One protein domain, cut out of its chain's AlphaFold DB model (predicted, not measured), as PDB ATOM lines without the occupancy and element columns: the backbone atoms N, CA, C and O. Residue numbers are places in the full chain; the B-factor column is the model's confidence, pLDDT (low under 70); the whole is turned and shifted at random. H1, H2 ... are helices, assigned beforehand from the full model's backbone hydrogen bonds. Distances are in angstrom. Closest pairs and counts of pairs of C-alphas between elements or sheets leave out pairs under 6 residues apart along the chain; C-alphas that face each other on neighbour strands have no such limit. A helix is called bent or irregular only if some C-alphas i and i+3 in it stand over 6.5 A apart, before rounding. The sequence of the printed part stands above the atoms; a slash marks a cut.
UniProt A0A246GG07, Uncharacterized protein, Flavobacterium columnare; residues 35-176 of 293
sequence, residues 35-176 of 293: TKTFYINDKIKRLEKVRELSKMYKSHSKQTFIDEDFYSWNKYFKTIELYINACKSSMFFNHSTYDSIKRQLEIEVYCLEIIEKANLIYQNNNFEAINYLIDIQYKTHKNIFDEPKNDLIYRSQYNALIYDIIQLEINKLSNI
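AT A GLANCE: This is residues 35 to 176 of the 293 residues of an uncharacterized protein of Flavobacterium columnare (UniProt A0A246GG07). H6, the longest helix, lies with H4 and the shorter H5 in an up-and-down bundle of three helices, each running against the one before it in the chain, and the kinked start of H6 bends off near residue 155. H1 packs on H4, on the side away from H5 and H6, while the short helices H2 and H3 make a small head at the end of the long axis where H6 begins. A long link, residues 58 to 71, runs past the body from H1 to H2, and residues 55 to 60 stand free. The printed part has 142 residues with six named helices, H1 to H6 in chain order, and no named strand; its class is all helix. The whole is only just compact, close to loose, with a radius of gyration of the C-alphas of 17.0 A, and it spans 50 by 39 by 25 A.

IN THESE COORDINATES: Find C-alpha 148 at (-21.351, -8.201, -9.495); from there H6 runs through residues 148 to 175, 37.3 A from first to last C-alpha, to C-alpha 175 at (3.903, 4.534, -33.773). On the way you meet its irregular place, where C-alphas 153 and 156 are 7.9 A apart, and a kink of 70 degrees near residue 155. H4, residues 97 to 122, measures 36.5 A, and H5, residues 126 to 137, measures 16.6 A. Look for H1 at C-alpha 43, (-3.875, -15.685, -19.408); it holds residues 43 to 57 over 20.8 A. H2 is residues 72 to 75, 5.7 A long, and H3 is residues 80 to 87, 10.6 A long.

HOW THE PARTS SIT: Begin with the two hubs, H6 and H4, which touch three other helices each. They touch each other through residues 158 to 169 of H6 and 107 to 115 of H4, the closest C-alphas being those of Cys 111 and Ile 162, 6.9 A apart. They run the same way at a steep tilt of 40 degrees. H5 and H6 form a helical hairpin: they touch, closest at the C-alphas of Gln 137 and Tyr 163, 5.4 A apart, and run opposite ways at a shallow tilt of 22 degrees. H4 and H5 form another; look at the C-alphas of Tyr 122 and Ala 129, their closest, 5.0 A apart. These two run opposite ways at 35.2 degrees, only just a steep tilt. Moving outward, H1 touches residues 102 to 109 of H4, with the C-alphas of Leu 47 and Leu 105 the closest at 5.9 A, opposite ways at a shallow tilt of 28 degrees. H1 is apart from H5 and H6. H3 touches H6 at residues 153 to 154 alone; the closest C-alphas, of Cys 87 and Ile 153, are 4.9 A apart. H2 and H3 only just touch, and only at the corner, with 3 pairs of C-alphas within 8 A, the closest those of Trp 73 and Tyr 83 at 6.7 A. In H1, H3, H4 and H5 every O i to N i+4 pair is within hydrogen-bond range, in H6 22 of 24 are, and H2 is too short for such a pair.

THE WHOLE: The two C-alphas farthest apart are those of Lys 78 and Asn 124, at 51.6 A. The printed part has no cut. The link from H1 to H2 is long, with 14 residues; those from H2 to H3 and from H4 to H5 are tight. The mean pLDDT of the printed part is 81.0; look for values under 70 at residues 56 to 71, 93, 95, 97 and 176.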
ATOM      1  N   THR A  35      -0.533 -21.089  -6.462       77.38
ATOM      2  CA  THR A  35       0.829 -20.723  -6.879       77.38
ATOM      3  C   THR A  35       1.205 -21.354  -8.222       77.38
ATOM      4  O   THR A  35       1.829 -20.707  -9.061       77.38
ATOM      5  N   LYS A  36       0.765 -22.585  -8.502       82.06
ATOM      6  CA  LYS A  36       0.995 -23.217  -9.813       82.06
ATOM      7  C   LYS A  36       0.379 -22.428 -10.971       82.06
ATOM      8  O   LYS A  36       0.919 -22.465 -12.075       82.06
ATOM      9  N   THR A  37      -0.695 -21.669 -10.738       83.69
ATOM     10  CA  THR A  37      -1.325 -20.860 -11.794       83.69
ATOM     11  C   THR A  37      -0.410 -19.762 -12.334       83.69
ATOM     12  O   THR A  37      -0.545 -19.402 -13.499       83.69
ATOM     13  N   PHE A  38       0.566 -19.269 -11.554       76.50
ATOM     14  CA  PHE A  38       1.533 -18.262 -12.022       76.50
ATOM     15  C   PHE A  38       2.394 -18.746 -13.193       76.50
ATOM     16  O   PHE A  38       2.903 -17.921 -13.945       76.50
ATOM     17  N   TYR A  39       2.522 -20.062 -13.362       78.31
ATOM     18  CA  TYR A  39       3.309 -20.690 -14.422       78.31
ATOM     19  C   TYR A  39       2.475 -21.038 -15.666       78.31
ATOM     20  O   TYR A  39       2.991 -21.626 -16.614       78.31
ATOM     21  N   ILE A  40       1.184 -20.688 -15.683       82.50
ATOM     22  CA  ILE A  40       0.337 -20.799 -16.873       82.50
ATOM     23  C   ILE A  40       0.523 -19.521 -17.701       82.50
ATOM     24  O   ILE A  40       0.048 -18.453 -17.315       82.50
ATOM     25  N   ASN A  41       1.217 -19.636 -18.839       83.62
ATOM     26  CA  ASN A  41       1.520 -18.496 -19.718       83.62
ATOM     27  C   ASN A  41       0.272 -17.908 -20.395       83.62
ATOM     28  O   ASN A  41       0.180 -16.702 -20.602       83.62
ATOM     29  N   ASP A  42      -0.683 -18.767 -20.747       88.31
ATOM     30  CA  ASP A  42      -1.953 -18.376 -21.354       88.31
ATOM     31  C   ASP A  42      -2.862 -17.752 -20.286       88.31
ATOM     32  O   ASP A  42      -3.302 -18.426 -19.349       88.31
ATOM     33  N   LYS A  43      -3.124 -16.448 -20.412       87.75
ATOM     34  CA  LYS A  43      -3.875 -15.685 -19.408       87.75
ATOM     35  C   LYS A  43      -5.335 -16.119 -19.293       87.75
ATOM     36  O   LYS A  43      -5.868 -16.102 -18.184       87.75
ATOM     37  N   ILE A  44      -5.957 -16.555 -20.392       89.62
ATOM     38  CA  ILE A  44      -7.338 -17.053 -20.396       89.62
ATOM     39  C   ILE A  44      -7.390 -18.356 -19.599       89.62
ATOM     40  O   ILE A  44      -8.125 -18.451 -18.614       89.62
ATOM     41  N   LYS A  45      -6.516 -19.315 -19.928       89.00
ATOM     42  CA  LYS A  45      -6.411 -20.587 -19.189       89.00
ATOM     43  C   LYS A  45      -6.053 -20.372 -17.724       89.00
ATOM     44  O   LYS A  45      -6.539 -21.076 -16.837       89.00
ATOM     45  N   ARG A  46      -5.201 -19.387 -17.440       88.44
ATOM     46  CA  ARG A  46      -4.840 -19.023 -16.071       88.44
ATOM     47  C   ARG A  46      -6.044 -18.487 -15.298       88.44
ATOM     48  O   ARG A  46      -6.259 -18.916 -14.165       88.44
ATOM     49  N   LEU A  47      -6.839 -17.598 -15.896       88.75
ATOM     50  CA  LEU A  47      -8.067 -17.082 -15.291       88.75
ATOM     51  C   LEU A  47      -9.079 -18.206 -15.032       88.75
ATOM     52  O   LEU A  47      -9.660 -18.263 -13.948       88.75
ATOM     53  N   GLU A  48      -9.257 -19.133 -15.974       89.31
ATOM     54  CA  GLU A  48     -10.110 -20.314 -15.789       89.31
ATOM     55  C   GLU A  48      -9.665 -21.152 -14.587       89.31
ATOM     56  O   GLU A  48     -10.487 -21.482 -13.725       89.31
ATOM     57  N   LYS A  49      -8.359 -21.424 -14.463       87.81
ATOM     58  CA  LYS A  49      -7.835 -22.189 -13.328       87.81
ATOM     59  C   LYS A  49      -8.008 -21.448 -12.000       87.81
ATOM     60  O   LYS A  49      -8.397 -22.052 -11.002       87.81
ATOM     61  N   VAL A  50      -7.787 -20.133 -11.978       85.56
ATOM     62  CA  VAL A  50      -8.033 -19.289 -10.795       85.56
ATOM     63  C   VAL A  50      -9.516 -19.292 -10.402       85.56
ATOM     64  O   VAL A  50      -9.831 -19.377  -9.211       85.56
ATOM     65  N   ARG A  51     -10.441 -19.246 -11.370       86.94
ATOM     66  CA  ARG A  51     -11.892 -19.352 -11.134       86.94
ATOM     67  C   ARG A  51     -12.272 -20.703 -10.533       86.94
ATOM     68  O   ARG A  51     -13.064 -20.738  -9.593       86.94
ATOM     69  N   GLU A  52     -11.711 -21.794 -11.047       87.38
ATOM     70  CA  GLU A  52     -11.923 -23.147 -10.521       87.38
ATOM     71  C   GLU A  52     -11.501 -23.240  -9.048       87.38
ATOM     72  O   GLU A  52     -12.306 -23.615  -8.194       87.38
ATOM     73  N   LEU A  53     -10.279 -22.800  -8.734       83.25
ATOM     74  CA  LEU A  53      -9.755 -22.809  -7.367       83.25
ATOM     75  C   LEU A  53     -10.599 -21.920  -6.443       83.25
ATOM     76  O   LEU A  53     -10.983 -22.334  -5.350       83.25
ATOM     77  N   SER A  54     -10.981 -20.730  -6.909       78.62
ATOM     78  CA  SER A  54     -11.815 -19.799  -6.137       78.62
ATOM     79  C   SER A  54     -13.189 -20.383  -5.785       78.62
ATOM     80  O   SER A  54     -13.715 -20.092  -4.712       78.62
ATOM     81  N   LYS A  55     -13.776 -21.221  -6.655       77.19
ATOM     82  CA  LYS A  55     -15.039 -21.934  -6.386       77.19
ATOM     83  C   LYS A  55     -14.872 -23.029  -5.334       77.19
ATOM     84  O   LYS A  55     -15.760 -23.195  -4.505       77.19
ATOM     85  N   MET A  56     -13.746 -23.744  -5.339       67.12
ATOM     86  CA  MET A  56     -13.436 -24.746  -4.308       67.12
ATOM     87  C   MET A  56     -13.283 -24.107  -2.920       67.12
ATOM     88  O   MET A  56     -13.599 -24.735  -1.915       67.12
ATOM     89  N   TYR A  57     -12.851 -22.842  -2.872       62.06
ATOM     90  CA  TYR A  57     -12.695 -22.075  -1.636       62.06
ATOM     91  C   TYR A  57     -13.991 -21.377  -1.179       62.06
ATOM     92  O   TYR A  57     -14.295 -21.322   0.012       62.06
ATOM     93  N   LYS A  58     -14.790 -20.853  -2.120       53.94
ATOM     94  CA  LYS A  58     -16.083 -20.207  -1.845       53.94
ATOM     95  C   LYS A  58     -17.226 -21.218  -1.965       53.94
ATOM     96  O   LYS A  58     -17.928 -21.265  -2.974       53.94
ATOM     97  N   SER A  59     -17.507 -21.948  -0.884       39.69
ATOM     98  CA  SER A  59     -18.880 -22.420  -0.681       39.69
ATOM     99  C   SER A  59     -19.775 -21.172  -0.551       39.69
ATOM    100  O   SER A  59     -19.551 -20.345   0.329       39.69
ATOM    101  N   HIS A  60     -20.772 -21.044  -1.432       37.53
ATOM    102  CA  HIS A  60     -21.846 -20.036  -1.424       37.53
ATOM    103  C   HIS A  60     -21.511 -18.616  -1.930       37.53
ATOM    104  O   HIS A  60     -21.450 -17.660  -1.166       37.53
ATOM    105  N   SER A  61     -21.495 -18.417  -3.252       36.56
ATOM    106  CA  SER A  61     -22.188 -17.250  -3.828       36.56
ATOM    107  C   SER A  61     -22.656 -17.560  -5.253       36.56
ATOM    108  O   SER A  61     -21.876 -17.968  -6.109       36.56
ATOM    109  N   LYS A  62     -23.968 -17.447  -5.489       35.03
ATOM    110  CA  LYS A  62     -24.574 -17.607  -6.816       35.03
ATOM    111  C   LYS A  62     -24.181 -16.405  -7.679       35.03
ATOM    112  O   LYS A  62     -24.416 -15.270  -7.270       35.03
ATOM    113  N   GLN A  63     -23.624 -16.657  -8.864       36.62
ATOM    114  CA  GLN A  63     -23.475 -15.646  -9.911       36.62
ATOM    115  C   GLN A  63     -24.867 -15.112 -10.273       36.62
ATOM    116  O   GLN A  63     -25.722 -15.859 -10.739       36.62
ATOM    117  N   THR A  64     -25.108 -13.826 -10.035       34.78
ATOM    118  CA  THR A  64     -26.270 -13.114 -10.580       34.78
ATOM    119  C   THR A  64     -25.761 -11.986 -11.452       34.78
ATOM    120  O   THR A  64     -25.271 -11.001 -10.912       34.78
ATOM    121  N   PHE A  65     -25.885 -12.113 -12.767       38.88
ATOM    122  CA  PHE A  65     -25.713 -10.989 -13.686       38.88
ATOM    123  C   PHE A  65     -26.759  -9.905 -13.359       38.88
ATOM    124  O   PHE A  65     -27.862 -10.234 -12.918       38.88
ATOM    125  N   ILE A  66     -26.396  -8.625 -13.479       39.75
ATOM    126  CA  ILE A  66     -27.268  -7.495 -13.119       39.75
ATOM    127  C   ILE A  66     -27.448  -6.587 -14.328       39.75
ATOM    128  O   ILE A  66     -26.459  -6.148 -14.913       39.75
ATOM    129  N   ASP A  67     -28.705  -6.272 -14.628       40.69
ATOM    130  CA  ASP A  67     -29.078  -5.159 -15.495       40.69
ATOM    131  C   ASP A  67     -28.989  -3.821 -14.750       40.69
ATOM    132  O   ASP A  67     -29.313  -3.703 -13.565       40.69
ATOM    133  N   GLU A  68     -28.487  -2.823 -15.470       49.06
ATOM    134  CA  GLU A  68     -28.154  -1.492 -14.982       49.06
ATOM    135  C   GLU A  68     -29.386  -0.704 -14.551       49.06
ATOM    136  O   GLU A  68     -30.214  -0.336 -15.374       49.06
ATOM    137  N   ASP A  69     -29.427  -0.340 -13.273       53.69
ATOM    138  CA  ASP A  69     -30.198   0.809 -12.822       53.69
ATOM    139  C   ASP A  69     -29.410   1.573 -11.755       53.69
ATOM    140  O   ASP A  69     -28.647   0.986 -10.975       53.69
ATOM    141  N   PHE A  70     -29.619   2.893 -11.692       49.88
ATOM    142  CA  PHE A  70     -29.037   3.812 -10.696       49.88
ATOM    143  C   PHE A  70     -29.276   3.349  -9.243       49.88
ATOM    144  O   PHE A  70     -28.536   3.710  -8.329       49.88
ATOM    145  N   TYR A  71     -30.272   2.485  -9.028       58.94
ATOM    146  CA  TYR A  71     -30.610   1.890  -7.738       58.94
ATOM    147  C   TYR A  71     -29.895   0.568  -7.424       58.94
ATOM    148  O   TYR A  71     -30.038   0.073  -6.314       58.94
ATOM    149  N   SER A  72     -29.079   0.008  -8.321       72.12
ATOM    150  CA  SER A  72     -28.412  -1.297  -8.130       72.12
ATOM    151  C   SER A  72     -27.502  -1.388  -6.891       72.12
ATOM    152  O   SER A  72     -27.262  -2.486  -6.383       72.12
ATOM    153  N   TRP A  73     -27.050  -0.256  -6.337       79.25
ATOM    154  CA  TRP A  73     -26.300  -0.224  -5.077       79.25
ATOM    155  C   TRP A  73     -27.138  -0.670  -3.871       79.25
ATOM    156  O   TRP A  73     -26.587  -1.273  -2.947       79.25
ATOM    157  N   ASN A  74     -28.459  -0.448  -3.876       81.94
ATOM    158  CA  ASN A  74     -29.338  -0.793  -2.751       81.94
ATOM    159  C   ASN A  74     -29.436  -2.313  -2.518       81.94
ATOM    160  O   ASN A  74     -29.742  -2.759  -1.414       81.94
ATOM    161  N   LYS A  75     -29.089  -3.113  -3.536       85.19
ATOM    162  CA  LYS A  75     -28.990  -4.574  -3.462       85.19
ATOM    163  C   LYS A  75     -27.848  -5.025  -2.551       85.19
ATOM    164  O   LYS A  75     -27.915  -6.103  -1.966       85.19
ATOM    165  N   TYR A  76     -26.796  -4.214  -2.440       83.75
ATOM    166  CA  TYR A  76     -25.556  -4.567  -1.746       83.75
ATOM    167  C   TYR A  76     -25.260  -3.698  -0.526       83.75
ATOM    168  O   TYR A  76     -24.483  -4.113   0.337       83.75
ATOM    169  N   PHE A  77     -25.863  -2.513  -0.442       85.19
ATOM    170  CA  PHE A  77     -25.572  -1.522   0.583       85.19
ATOM    171  C   PHE A  77     -26.858  -0.974   1.193       85.19
ATOM    172  O   PHE A  77     -27.791  -0.600   0.492       85.19
ATOM    173  N   LYS A  78     -26.876  -0.888   2.527       86.12
ATOM    174  CA  LYS A  78     -28.019  -0.362   3.288       86.12
ATOM    175  C   LYS A  78     -28.204   1.147   3.114       86.12
ATOM    176  O   LYS A  78     -29.313   1.642   3.267       86.12
ATOM    177  N   THR A  79     -27.123   1.875   2.830       87.38
ATOM    178  CA  THR A  79     -27.125   3.330   2.646       87.38
ATOM    179  C   THR A  79     -26.189   3.723   1.506       87.38
ATOM    180  O   THR A  79     -25.219   3.017   1.214       87.38
ATOM    181  N   ILE A  80     -26.457   4.874   0.886       82.75
ATOM    182  CA  ILE A  80     -25.613   5.422  -0.182       82.75
ATOM    183  C   ILE A  80     -24.210   5.790   0.324       82.75
ATOM    184  O   ILE A  80     -23.232   5.651  -0.402       82.75
ATOM    185  N   GLU A  81     -24.086   6.190   1.590       85.69
ATOM    186  CA  GLU A  81     -22.801   6.514   2.215       85.69
ATOM    187  C   GLU A  81     -21.883   5.287   2.310       85.69
ATOM    188  O   GLU A  81     -20.698   5.375   1.987       85.69
ATOM    189  N   LEU A  82     -22.430   4.120   2.675       84.44
ATOM    190  CA  LEU A  82     -21.672   2.865   2.693       84.44
ATOM    191  C   LEU A  82     -21.185   2.480   1.293       84.44
ATOM    192  O   LEU A  82     -20.065   1.993   1.151       84.44
ATOM    193  N   TYR A  83     -22.006   2.722   0.270       84.12
ATOM    194  CA  TYR A  83     -21.616   2.518  -1.123       84.12
ATOM    195  C   TYR A  83     -20.485   3.471  -1.540       84.12
ATOM    196  O   TYR A  83     -19.442   3.012  -1.998       84.12
ATOM    197  N   ILE A  84     -20.633   4.780  -1.303       80.56
ATOM    198  CA  ILE A  84     -19.609   5.787  -1.630       80.56
ATOM    199  C   ILE A  84     -18.282   5.471  -0.929       80.56
ATOM    200  O   ILE A  84     -17.219   5.572  -1.542       80.56
ATOM    201  N   ASN A  85     -18.324   5.066   0.341       79.38
ATOM    202  CA  ASN A  85     -17.122   4.690   1.081       79.38
ATOM    203  C   ASN A  85     -16.482   3.408   0.531       79.38
ATOM    204  O   ASN A  85     -15.257   3.336   0.458       79.38
ATOM    205  N   ALA A  86     -17.276   2.435   0.075       81.00
ATOM    206  CA  ALA A  86     -16.746   1.253  -0.598       81.00
ATOM    207  C   ALA A  86     -16.052   1.608  -1.926       81.00
ATOM    208  O   ALA A  86     -14.968   1.091  -2.187       81.00
ATOM    209  N   CYS A  87     -16.596   2.532  -2.726       74.44
ATOM    210  CA  CYS A  87     -15.990   2.961  -3.999       74.44
ATOM    211  C   CYS A  87     -14.619   3.640  -3.841       74.44
ATOM    212  O   CYS A  87     -13.831   3.661  -4.786       74.44
ATOM    213  N   LYS A  88     -14.319   4.183  -2.653       77.44
ATOM    214  CA  LYS A  88     -13.006   4.763  -2.320       77.44
ATOM    215  C   LYS A  88     -11.944   3.707  -2.003       77.44
ATOM    216  O   LYS A  88     -10.761   4.035  -1.969       77.44
ATOM    217  N   SER A  89     -12.342   2.462  -1.728       80.25
ATOM    218  CA  SER A  89     -11.392   1.376  -1.468       80.25
ATOM    219  C   SER A  89     -10.664   0.976  -2.749       80.25
ATOM    220  O   SER A  89     -11.247   1.004  -3.829       80.25
ATOM    221  N   SER A  90      -9.387   0.608  -2.648       81.88
ATOM    222  CA  SER A  90      -8.622   0.148  -3.810       81.88
ATOM    223  C   SER A  90      -9.145  -1.197  -4.312       81.88
ATOM    224  O   SER A  90      -9.388  -2.089  -3.510       81.88
ATOM    225  N   MET A  91      -9.222  -1.391  -5.631       81.12
ATOM    226  CA  MET A  91      -9.546  -2.705  -6.203       81.12
ATOM    227  C   MET A  91      -8.477  -3.786  -5.954       81.12
ATOM    228  O   MET A  91      -8.792  -4.975  -6.070       81.12
ATOM    229  N   PHE A  92      -7.246  -3.403  -5.588       72.94
ATOM    230  CA  PHE A  92      -6.107  -4.320  -5.432       72.94
ATOM    231  C   PHE A  92      -5.508  -4.355  -4.023       72.94
ATOM    232  O   PHE A  92      -5.058  -5.416  -3.583       72.94
ATOM    233  N   PHE A  93      -5.476  -3.226  -3.314       67.38
ATOM    234  CA  PHE A  93      -4.849  -3.134  -1.993       67.38
ATOM    235  C   PHE A  93      -5.849  -3.410  -0.866       67.38
ATOM    236  O   PHE A  93      -7.038  -3.145  -1.009       67.38
ATOM    237  N   ASN A  94      -5.360  -3.922   0.269       70.00
ATOM    238  CA  ASN A  94      -6.178  -4.320   1.430       70.00
ATOM    239  C   ASN A  94      -7.229  -5.406   1.124       70.00
ATOM    240  O   ASN A  94      -8.244  -5.522   1.812       70.00
ATOM    241  N   HIS A  95      -6.963  -6.223   0.107       68.69
ATOM    242  CA  HIS A  95      -7.745  -7.399  -0.255       68.69
ATOM    243  C   HIS A  95      -6.902  -8.666  -0.142       68.69
ATOM    244  O   HIS A  95      -5.677  -8.607  -0.030       68.69
ATOM    245  N   SER A  96      -7.566  -9.826  -0.174       74.12
ATOM    246  CA  SER A  96      -6.844 -11.087  -0.294       74.12
ATOM    247  C   SER A  96      -6.022 -11.064  -1.585       74.12
ATOM    248  O   SER A  96      -6.516 -10.655  -2.638       74.12
ATOM    249  N   THR A  97      -4.771 -11.517  -1.515       68.06
ATOM    250  CA  THR A  97      -3.884 -11.580  -2.684       68.06
ATOM    251  C   THR A  97      -4.541 -12.345  -3.839       68.06
ATOM    252  O   THR A  97      -4.379 -11.976  -4.999       68.06
ATOM    253  N   TYR A  98      -5.350 -13.360  -3.524       75.69
ATOM    254  CA  TYR A  98      -6.095 -14.160  -4.494       75.69
ATOM    255  C   TYR A  98      -7.180 -13.367  -5.228       75.69
ATOM    256  O   TYR A  98      -7.243 -13.430  -6.456       75.69
ATOM    257  N   ASP A  99      -8.007 -12.602  -4.506       77.38
ATOM    258  CA  ASP A  99      -9.046 -11.774  -5.127       77.38
ATOM    259  C   ASP A  99      -8.416 -10.655  -5.971       77.38
ATOM    260  O   ASP A  99      -8.898 -10.375  -7.068       77.38
ATOM    261  N   SER A 100      -7.308 -10.059  -5.514       77.38
ATOM    262  CA  SER A 100      -6.581  -9.033  -6.275       77.38
ATOM    263  C   SER A 100      -6.005  -9.587  -7.580       77.38
ATOM    264  O   SER A 100      -6.201  -8.991  -8.637       77.38
ATOM    265  N   ILE A 101      -5.356 -10.757  -7.535       78.12
ATOM    266  CA  ILE A 101      -4.820 -11.428  -8.732       78.12
ATOM    267  C   ILE A 101      -5.942 -11.822  -9.690       78.12
ATOM    268  O   ILE A 101      -5.798 -11.673 -10.902       78.12
ATOM    269  N   LYS A 102      -7.066 -12.320  -9.167       85.94
ATOM    270  CA  LYS A 102      -8.221 -12.676  -9.993       85.94
ATOM    271  C   LYS A 102      -8.765 -11.459 -10.738       85.94
ATOM    272  O   LYS A 102      -8.915 -11.535 -11.951       85.94
ATOM    273  N   ARG A 103      -8.982 -10.337 -10.045       86.19
ATOM    274  CA  ARG A 103      -9.448  -9.077 -10.656       86.19
ATOM    275  C   ARG A 103      -8.481  -8.559 -11.713       86.19
ATOM    276  O   ARG A 103      -8.909  -8.137 -12.781       86.19
ATOM    277  N   GLN A 104      -7.178  -8.621 -11.433       87.19
ATOM    278  CA  GLN A 104      -6.160  -8.273 -12.420       87.19
ATOM    279  C   GLN A 104      -6.313  -9.132 -13.684       87.19
ATOM    280  O   GLN A 104      -6.382  -8.586 -14.780       87.19
ATOM    281  N   LEU A 105      -6.416 -10.457 -13.541       86.50
ATOM    282  CA  LEU A 105      -6.577 -11.367 -14.678       86.50
ATOM    283  C   LEU A 105      -7.891 -11.145 -15.439       86.50
ATOM    284  O   LEU A 105      -7.891 -11.239 -16.660       86.50
ATOM    285  N   GLU A 106      -8.992 -10.838 -14.750       92.62
ATOM    286  CA  GLU A 106     -10.279 -10.506 -15.379       92.62
ATOM    287  C   GLU A 106     -10.157  -9.276 -16.294       92.62
ATOM    288  O   GLU A 106     -10.590  -9.326 -17.444       92.62
ATOM    289  N   ILE A 107      -9.497  -8.209 -15.824       91.94
ATOM    290  CA  ILE A 107      -9.237  -7.006 -16.634       91.94
ATOM    291  C   ILE A 107      -8.288  -7.328 -17.792       91.94
ATOM    292  O   ILE A 107      -8.541  -6.927 -18.923       91.94
ATOM    293  N   GLU A 108      -7.202  -8.061 -17.530       89.81
ATOM    294  CA  GLU A 108      -6.218  -8.401 -18.559       89.81
ATOM    295  C   GLU A 108      -6.831  -9.230 -19.691       89.81
ATOM    296  O   GLU A 108      -6.581  -8.933 -20.857       89.81
ATOM    297  N   VAL A 109      -7.637 -10.245 -19.365       93.88
ATOM    298  CA  VAL A 109      -8.329 -11.072 -20.364       93.88
ATOM    299  C   VAL A 109      -9.329 -10.235 -21.159       93.88
ATOM    300  O   VAL A 109      -9.337 -10.313 -22.383       93.88
ATOM    301  N   TYR A 110     -10.098  -9.372 -20.493       96.12
ATOM    302  CA  TYR A 110     -11.023  -8.469 -21.176       96.12
ATOM    303  C   TYR A 110     -10.317  -7.541 -22.178       96.12
ATOM    304  O   TYR A 110     -10.741  -7.402 -23.325       96.12
ATOM    305  N   CYS A 111      -9.208  -6.919 -21.770       94.31
ATOM    306  CA  CYS A 111      -8.422  -6.066 -22.658       94.31
ATOM    307  C   CYS A 111      -7.781  -6.858 -23.804       94.31
ATOM    308  O   CYS A 111      -7.719  -6.344 -24.920       94.31
ATOM    309  N   LEU A 112      -7.323  -8.092 -23.561       94.19
ATOM    310  CA  LEU A 112      -6.760  -8.943 -24.611       94.19
ATOM    311  C   LEU A 112      -7.764  -9.202 -25.733       94.19
ATOM    312  O   LEU A 112      -7.398  -9.043 -26.890       94.19
ATOM    313  N   GLU A 113      -9.023  -9.509 -25.417       95.06
ATOM    314  CA  GLU A 113     -10.062  -9.719 -26.437       95.06
ATOM    315  C   GLU A 113     -10.270  -8.470 -27.315       95.06
ATOM    316  O   GLU A 113     -10.410  -8.565 -28.539       95.06
ATOM    317  N   ILE A 114     -10.253  -7.278 -26.704       96.44
ATOM    318  CA  ILE A 114     -10.345  -6.003 -27.430       96.44
ATOM    319  C   ILE A 114      -9.141  -5.832 -28.363       96.44
ATOM    320  O   ILE A 114      -9.321  -5.499 -29.535       96.44
ATOM    321  N   ILE A 115      -7.933  -6.065 -27.849       95.19
ATOM    322  CA  ILE A 115      -6.677  -5.884 -28.584       95.19
ATOM    323  C   ILE A 115      -6.552  -6.904 -29.718       95.19
ATOM    324  O   ILE A 115      -6.187  -6.538 -30.829       95.19
ATOM    325  N   GLU A 116      -6.899  -8.170 -29.492       94.75
ATOM    326  CA  GLU A 116      -6.902  -9.209 -30.527       94.75
ATOM    327  C   GLU A 116      -7.839  -8.843 -31.675       94.75
ATOM    328  O   GLU A 116      -7.457  -8.928 -32.844       94.75
ATOM    329  N   LYS A 117      -9.040  -8.349 -31.358       96.06
ATOM    330  CA  LYS A 117      -9.971  -7.864 -32.376       96.06
ATOM    331  C   LYS A 117      -9.420  -6.656 -33.136       96.06
ATOM    332  O   LYS A 117      -9.548  -6.613 -34.358       96.06
ATOM    333  N   ALA A 118      -8.782  -5.710 -32.449       95.19
ATOM    334  CA  ALA A 118      -8.120  -4.581 -33.099       95.19
ATOM    335  C   ALA A 118      -6.985  -5.046 -34.026       95.19
ATOM    336  O   ALA A 118      -6.903  -4.591 -35.162       95.19
ATOM    337  N   ASN A 119      -6.172  -6.013 -33.595       92.38
ATOM    338  CA  ASN A 119      -5.083  -6.584 -34.390       92.38
ATOM    339  C   ASN A 119      -5.588  -7.308 -35.645       92.38
ATOM    340  O   ASN A 119      -4.974  -7.200 -36.705       92.38
ATOM    341  N   LEU A 120      -6.724  -8.007 -35.562       94.25
ATOM    342  CA  LEU A 120      -7.367  -8.617 -36.730       94.25
ATOM    343  C   LEU A 120      -7.845  -7.563 -37.742       94.25
ATOM    344  O   LEU A 120      -7.698  -7.759 -38.946       94.25
ATOM    345  N   ILE A 121      -8.386  -6.433 -37.273       93.44
ATOM    346  CA  ILE A 121      -8.756  -5.305 -38.146       93.44
ATOM    347  C   ILE A 121      -7.490  -4.681 -38.754       93.44
ATOM    348  O   ILE A 121      -7.442  -4.434 -39.959       93.44
ATOM    349  N   TYR A 122      -6.442  -4.510 -37.944       90.75
ATOM    350  CA  TYR A 122      -5.180  -3.879 -38.335       90.75
ATOM    351  C   TYR A 122      -4.503  -4.593 -39.506       90.75
ATOM    352  O   TYR A 122      -3.964  -3.928 -40.387       90.75
ATOM    353  N   GLN A 123      -4.577  -5.929 -39.558       89.56
ATOM    354  CA  GLN A 123      -4.053  -6.727 -40.679       89.56
ATOM    355  C   GLN A 123      -4.586  -6.270 -42.045       89.56
ATOM    356  O   GLN A 123      -3.906  -6.455 -43.052       89.56
ATOM    357  N   ASN A 124      -5.779  -5.671 -42.078       88.38
ATOM    358  CA  ASN A 124      -6.401  -5.149 -43.291       88.38
ATOM    359  C   ASN A 124      -6.289  -3.623 -43.389       88.38
ATOM    360  O   ASN A 124      -6.028  -3.097 -44.470       88.38
ATOM    361  N   ASN A 125      -6.510  -2.907 -42.281       89.00
ATOM    362  CA  ASN A 125      -6.533  -1.448 -42.257       89.00
ATOM    363  C   ASN A 125      -6.167  -0.892 -40.867       89.00
ATOM    364  O   ASN A 125      -6.925  -1.021 -39.904       89.00
ATOM    365  N   ASN A 126      -5.021  -0.208 -40.778       89.19
ATOM    366  CA  ASN A 126      -4.557   0.431 -39.543       89.19
ATOM    367  C   ASN A 126      -5.537   1.508 -39.036       89.19
ATOM    368  O   ASN A 126      -5.889   1.535 -37.858       89.19
ATOM    369  N   PHE A 127      -6.031   2.371 -39.927       89.38
ATOM    370  CA  PHE A 127      -6.930   3.460 -39.541       89.38
ATOM    371  C   PHE A 127      -8.234   2.930 -38.932       89.38
ATOM    372  O   PHE A 127      -8.697   3.438 -37.913       89.38
ATOM    373  N   GLU A 128      -8.797   1.863 -39.502       92.69
ATOM    374  CA  GLU A 128      -9.987   1.209 -38.945       92.69
ATOM    375  C   GLU A 128      -9.720   0.549 -37.590       92.69
ATOM    376  O   GLU A 128     -10.578   0.607 -36.710       92.69
ATOM    377  N   ALA A 129      -8.537  -0.036 -37.384       93.62
ATOM    378  CA  ALA A 129      -8.165  -0.621 -36.098       93.62
ATOM    379  C   ALA A 129      -8.051   0.442 -34.998       93.62
ATOM    380  O   ALA A 129      -8.554   0.245 -33.891       93.62
ATOM    381  N   ILE A 130      -7.445   1.590 -35.315       91.56
ATOM    382  CA  ILE A 130      -7.352   2.727 -34.394       91.56
ATOM    383  C   ILE A 130      -8.744   3.291 -34.093       91.56
ATOM    384  O   ILE A 130      -9.073   3.477 -32.923       91.56
ATOM    385  N   ASN A 131      -9.590   3.501 -35.107       92.44
ATOM    386  CA  ASN A 131     -10.963   3.972 -34.895       92.44
ATOM    387  C   ASN A 131     -11.766   3.010 -34.016       92.44
ATOM    388  O   ASN A 131     -12.456   3.449 -33.102       92.44
ATOM    389  N   TYR A 132     -11.625   1.700 -34.236       96.88
ATOM    390  CA  TYR A 132     -12.243   0.692 -33.381       96.88
ATOM    391  C   TYR A 132     -11.804   0.839 -31.916       96.88
ATOM    392  O   TYR A 132     -12.648   0.818 -31.022       96.88
ATOM    393  N   LEU A 133     -10.505   1.006 -31.653       93.56
ATOM    394  CA  LEU A 133      -9.999   1.196 -30.292       93.56
ATOM    395  C   LEU A 133     -10.523   2.491 -29.657       93.56
ATOM    396  O   LEU A 133     -10.940   2.459 -28.500       93.56
ATOM    397  N   ILE A 134     -10.569   3.593 -30.411       88.06
ATOM    398  CA  ILE A 134     -11.151   4.867 -29.964       88.06
ATOM    399  C   ILE A 134     -12.625   4.666 -29.592       88.06
ATOM    400  O   ILE A 134     -13.032   4.989 -28.478       88.06
ATOM    401  N   ASP A 135     -13.422   4.043 -30.460       91.31
ATOM    402  CA  ASP A 135     -14.841   3.778 -30.195       91.31
ATOM    403  C   ASP A 135     -15.063   2.925 -28.940       91.31
ATOM    404  O   ASP A 135     -16.084   3.056 -28.259       91.31
ATOM    405  N   ILE A 136     -14.139   2.011 -28.638       93.06
ATOM    406  CA  ILE A 136     -14.183   1.201 -27.420       93.06
ATOM    407  C   ILE A 136     -13.773   2.025 -26.193       93.06
ATOM    408  O   ILE A 136     -14.438   1.906 -25.168       93.06
ATOM    409  N   GLN A 137     -12.757   2.888 -26.296       88.06
ATOM    410  CA  GLN A 137     -12.288   3.759 -25.210       88.06
ATOM    411  C   GLN A 137     -13.388   4.693 -24.681       88.06
ATOM    412  O   GLN A 137     -13.436   4.982 -23.491       88.06
ATOM    413  N   TYR A 138     -14.295   5.153 -25.546       82.62
ATOM    414  CA  TYR A 138     -15.396   6.042 -25.155       82.62
ATOM    415  C   TYR A 138     -16.634   5.312 -24.603       82.62
ATOM    416  O   TYR A 138     -17.661   5.945 -24.341       82.62
ATOM    417  N   LYS A 139     -16.572   3.989 -24.397       89.56
ATOM    418  CA  LYS A 139     -17.667   3.209 -23.800       89.56
ATOM    419  C   LYS A 139     -17.425   2.968 -22.320       89.56
ATOM    420  O   LYS A 139     -16.320   2.685 -21.889       89.56
ATOM    421  N   THR A 140     -18.506   2.974 -21.543       90.12
ATOM    422  CA  THR A 140     -18.449   2.444 -20.177       90.12
ATOM    423  C   THR A 140     -18.368   0.920 -20.221       90.12
ATOM    424  O   THR A 140     -19.272   0.248 -20.722       90.12
ATOM    425  N   HIS A 141     -17.298   0.375 -19.657       90.19
ATOM    426  CA  HIS A 141     -17.065  -1.055 -19.515       90.19
ATOM    427  C   HIS A 141     -17.760  -1.583 -18.253       90.19
ATOM    428  O   HIS A 141     -17.639  -1.013 -17.162       90.19
ATOM    429  N   LYS A 142     -18.494  -2.688 -18.392       92.56
ATOM    430  CA  LYS A 142     -19.322  -3.303 -17.343       92.56
ATOM    431  C   LYS A 142     -19.252  -4.821 -17.415       92.56
ATOM    432  O   LYS A 142     -18.971  -5.359 -18.483       92.56
ATOM    433  N   ASN A 143     -19.586  -5.485 -16.309       90.56
ATOM    434  CA  ASN A 143     -19.585  -6.944 -16.185       90.56
ATOM    435  C   ASN A 143     -18.204  -7.571 -16.450       90.56
ATOM    436  O   ASN A 143     -18.103  -8.619 -17.081       90.56
ATOM    437  N   ILE A 144     -17.148  -6.910 -15.975       91.50
ATOM    438  CA  ILE A 144     -15.762  -7.375 -16.107       91.50
ATOM    439  C   ILE A 144     -15.432  -8.377 -15.004       91.50
ATOM    440  O   ILE A 144     -14.789  -9.396 -15.245       91.50
ATOM    441  N   PHE A 145     -15.893  -8.105 -13.784       90.88
ATOM    442  CA  PHE A 145     -15.660  -8.987 -12.648       90.88
ATOM    443  C   PHE A 145     -16.773 -10.019 -12.504       90.88
ATOM    444  O   PHE A 145     -17.956  -9.685 -12.566       90.88
ATOM    445  N   ASP A 146     -16.405 -11.270 -12.194       85.88
ATOM    446  CA  ASP A 146     -17.397 -12.329 -11.961       85.88
ATOM    447  C   ASP A 146     -18.319 -12.018 -10.768       85.88
ATOM    448  O   ASP A 146     -19.428 -12.549 -10.682       85.88
ATOM    449  N   GLU A 147     -17.835 -11.223  -9.804       84.75
ATOM    450  CA  GLU A 147     -18.608 -10.794  -8.642       84.75
ATOM    451  C   GLU A 147     -19.289  -9.444  -8.935       84.75
ATOM    452  O   GLU A 147     -18.614  -8.411  -8.950       84.75
ATOM    453  N   PRO A 148     -20.628  -9.407  -9.074       86.25
ATOM    454  CA  PRO A 148     -21.351  -8.201  -9.495       86.25
ATOM    455  C   PRO A 148     -21.187  -7.022  -8.533       86.25
ATOM    456  O   PRO A 148     -21.211  -5.862  -8.930       86.25
ATOM    457  N   LYS A 149     -21.010  -7.322  -7.240       85.56
ATOM    458  CA  LYS A 149     -20.735  -6.309  -6.223       85.56
ATOM    459  C   LYS A 149     -19.390  -5.625  -6.478       85.56
ATOM    460  O   LYS A 149     -19.308  -4.407  -6.368       85.56
ATOM    461  N   ASN A 150     -18.358  -6.391  -6.830       88.19
ATOM    462  CA  ASN A 150     -17.049  -5.833  -7.163       88.19
ATOM    463  C   ASN A 150     -17.130  -5.033  -8.465       88.19
ATOM    464  O   ASN A 150     -16.565  -3.946  -8.524       88.19
ATOM    465  N   ASP A 151     -17.847  -5.543  -9.475       89.19
ATOM    466  CA  ASP A 151     -18.049  -4.827 -10.741       89.19
ATOM    467  C   ASP A 151     -18.669  -3.445 -10.506       89.19
ATOM    468  O   ASP A 151     -18.204  -2.450 -11.050       89.19
ATOM    469  N   LEU A 152     -19.661  -3.363  -9.614       88.69
ATOM    470  CA  LEU A 152     -20.301  -2.103  -9.249       88.69
ATOM    471  C   LEU A 152     -19.358  -1.155  -8.485       88.69
ATOM    472  O   LEU A 152     -19.254   0.016  -8.841       88.69
ATOM    473  N   ILE A 153     -18.682  -1.639  -7.436       88.81
ATOM    474  CA  ILE A 153     -17.834  -0.807  -6.556       88.81
ATOM    475  C   ILE A 153     -16.632  -0.235  -7.312       88.81
ATOM    476  O   ILE A 153     -16.281   0.933  -7.150       88.81
ATOM    477  N   TYR A 154     -15.980  -1.067  -8.122       88.25
ATOM    478  CA  TYR A 154     -14.691  -0.743  -8.732       88.25
ATOM    479  C   TYR A 154     -14.814  -0.276 -10.183       88.25
ATOM    480  O   TYR A 154     -13.789  -0.057 -10.826       88.25
ATOM    481  N   ARG A 155     -16.041  -0.071 -10.684       88.06
ATOM    482  CA  ARG A 155     -16.321   0.339 -12.067       88.06
ATOM    483  C   ARG A 155     -15.449   1.477 -12.547       88.06
ATOM    484  O   ARG A 155     -14.785   1.356 -13.569       88.06
ATOM    485  N   SER A 156     -15.429   2.562 -11.784       79.31
ATOM    486  CA  SER A 156     -14.629   3.741 -12.113       79.31
ATOM    487  C   SER A 156     -13.132   3.412 -12.211       79.31
ATOM    488  O   SER A 156     -12.472   3.815 -13.165       79.31
ATOM    489  N   GLN A 157     -12.611   2.611 -11.275       87.00
ATOM    490  CA  GLN A 157     -11.187   2.269 -11.208       87.00
ATOM    491  C   GLN A 157     -10.749   1.391 -12.380       87.00
ATOM    492  O   GLN A 157      -9.742   1.694 -13.017       87.00
ATOM    493  N   TYR A 158     -11.494   0.325 -12.694       89.31
ATOM    494  CA  TYR A 158     -11.107  -0.529 -13.814       89.31
ATOM    495  C   TYR A 158     -11.379   0.147 -15.166       89.31
ATOM    496  O   TYR A 158     -10.629  -0.101 -16.098       89.31
ATOM    497  N   ASN A 159     -12.393   1.019 -15.294       87.00
ATOM    498  CA  ASN A 159     -12.608   1.778 -16.534       87.00
ATOM    499  C   ASN A 159     -11.426   2.707 -16.818       87.00
ATOM    500  O   ASN A 159     -10.909   2.679 -17.926       87.00
ATOM    501  N   ALA A 160     -10.948   3.454 -15.814       77.12
ATOM    502  CA  ALA A 160      -9.760   4.293 -15.965       77.12
ATOM    503  C   ALA A 160      -8.547   3.478 -16.446       77.12
ATOM    504  O   ALA A 160      -7.896   3.851 -17.416       77.12
ATOM    505  N   LEU A 161      -8.314   2.310 -15.836       81.94
ATOM    506  CA  LEU A 161      -7.234   1.412 -16.247       81.94
ATOM    507  C   LEU A 161      -7.410   0.887 -17.682       81.94
ATOM    508  O   LEU A 161      -6.445   0.841 -18.441       81.94
ATOM    509  N   ILE A 162      -8.624   0.489 -18.069       87.06
ATOM    510  CA  ILE A 162      -8.917   0.021 -19.432       87.06
ATOM    511  C   ILE A 162      -8.674   1.147 -20.444       87.06
ATOM    512  O   ILE A 162      -8.073   0.896 -21.487       87.06
ATOM    513  N   TYR A 163      -9.082   2.381 -20.138       86.12
ATOM    514  CA  TYR A 163      -8.852   3.535 -21.011       86.12
ATOM    515  C   TYR A 163      -7.363   3.800 -21.230       86.12
ATOM    516  O   TYR A 163      -6.960   4.037 -22.370       86.12
ATOM    517  N   ASP A 164      -6.552   3.699 -20.173       75.88
ATOM    518  CA  ASP A 164      -5.096   3.841 -20.260       75.88
ATOM    519  C   ASP A 164      -4.471   2.718 -21.101       75.88
ATOM    520  O   ASP A 164      -3.633   2.978 -21.965       75.88
ATOM    521  N   ILE A 165      -4.909   1.467 -20.909       84.69
ATOM    522  CA  ILE A 165      -4.444   0.316 -21.703       84.69
ATOM    523  C   ILE A 165      -4.770   0.513 -23.186       84.69
ATOM    524  O   ILE A 165      -3.903   0.313 -24.038       84.69
ATOM    525  N   ILE A 166      -5.999   0.928 -23.503       87.62
ATOM    526  CA  ILE A 166      -6.419   1.189 -24.881       87.62
ATOM    527  C   ILE A 166      -5.612   2.347 -25.475       87.62
ATOM    528  O   ILE A 166      -5.135   2.229 -26.602       87.62
ATOM    529  N   GLN A 167      -5.395   3.431 -24.725       86.06
ATOM    530  CA  GLN A 167      -4.592   4.563 -25.189       86.06
ATOM    531  C   GLN A 167      -3.155   4.146 -25.511       86.06
ATOM    532  O   GLN A 167      -2.599   4.564 -26.527       86.06
ATOM    533  N   LEU A 168      -2.549   3.312 -24.663       84.44
ATOM    534  CA  LEU A 168      -1.221   2.765 -24.917       84.44
ATOM    535  C   LEU A 168      -1.199   1.933 -26.197       84.44
ATOM    536  O   LEU A 168      -0.243   2.039 -26.962       84.44
ATOM    537  N   GLU A 169      -2.235   1.139 -26.459       89.81
ATOM    538  CA  GLU A 169      -2.311   0.351 -27.687       89.81
ATOM    539  C   GLU A 169      -2.525   1.224 -28.930       89.81
ATOM    540  O   GLU A 169      -1.828   1.035 -29.924       89.81
ATOM    541  N   ILE A 170      -3.381   2.250 -28.859       85.75
ATOM    542  CA  ILE A 170      -3.528   3.258 -29.924       85.75
ATOM    543  C   ILE A 170      -2.175   3.906 -30.224       85.75
ATOM    544  O   ILE A 170      -1.783   4.003 -31.386       85.75
ATOM    545  N   ASN A 171      -1.434   4.309 -29.189       84.19
ATOM    546  CA  ASN A 171      -0.114   4.909 -29.349       84.19
ATOM    547  C   ASN A 171       0.866   3.930 -30.007       84.19
ATOM    548  O   ASN A 171       1.650   4.344 -30.856       84.19
ATOM    549  N   LYS A 172       0.823   2.634 -29.664       87.06
ATOM    550  CA  LYS A 172       1.644   1.613 -30.334       87.06
ATOM    551  C   LYS A 172       1.272   1.476 -31.805       87.06
ATOM    552  O   LYS A 172       2.160   1.593 -32.635       87.06
ATOM    553  N   LEU A 173      -0.006   1.290 -32.141       84.62
ATOM    554  CA  LEU A 173      -0.454   1.138 -33.533       84.62
ATOM    555  C   LEU A 173      -0.211   2.400 -34.377       84.62
ATOM    556  O   LEU A 173       0.032   2.299 -35.577       84.62
ATOM    557  N   SER A 174      -0.227   3.575 -33.741       81.12
ATOM    558  CA  SER A 174       0.096   4.862 -34.373       81.12
ATOM    559  C   SER A 174       1.604   5.071 -34.566       81.12
ATOM    560  O   SER A 174       2.005   5.774 -35.487       81.12
ATOM    561  N   ASN A 175       2.437   4.473 -33.704       72.12
ATOM    562  CA  ASN A 175       3.903   4.534 -33.773       72.12
ATOM    563  C   ASN A 175       4.528   3.374 -34.570       72.12
ATOM    564  O   ASN A 175       5.704   3.450 -34.924       72.12
ATOM    565  N   ILE A 176       3.781   2.299 -34.841       58.06
ATOM    566  CA  ILE A 176       4.181   1.250 -35.781       58.06
ATOM    567  C   ILE A 176       3.994   1.834 -37.180       58.06
ATOM    568  O   ILE A 176       2.866   2.081 -37.609       58.06
TER     569      ILE A 176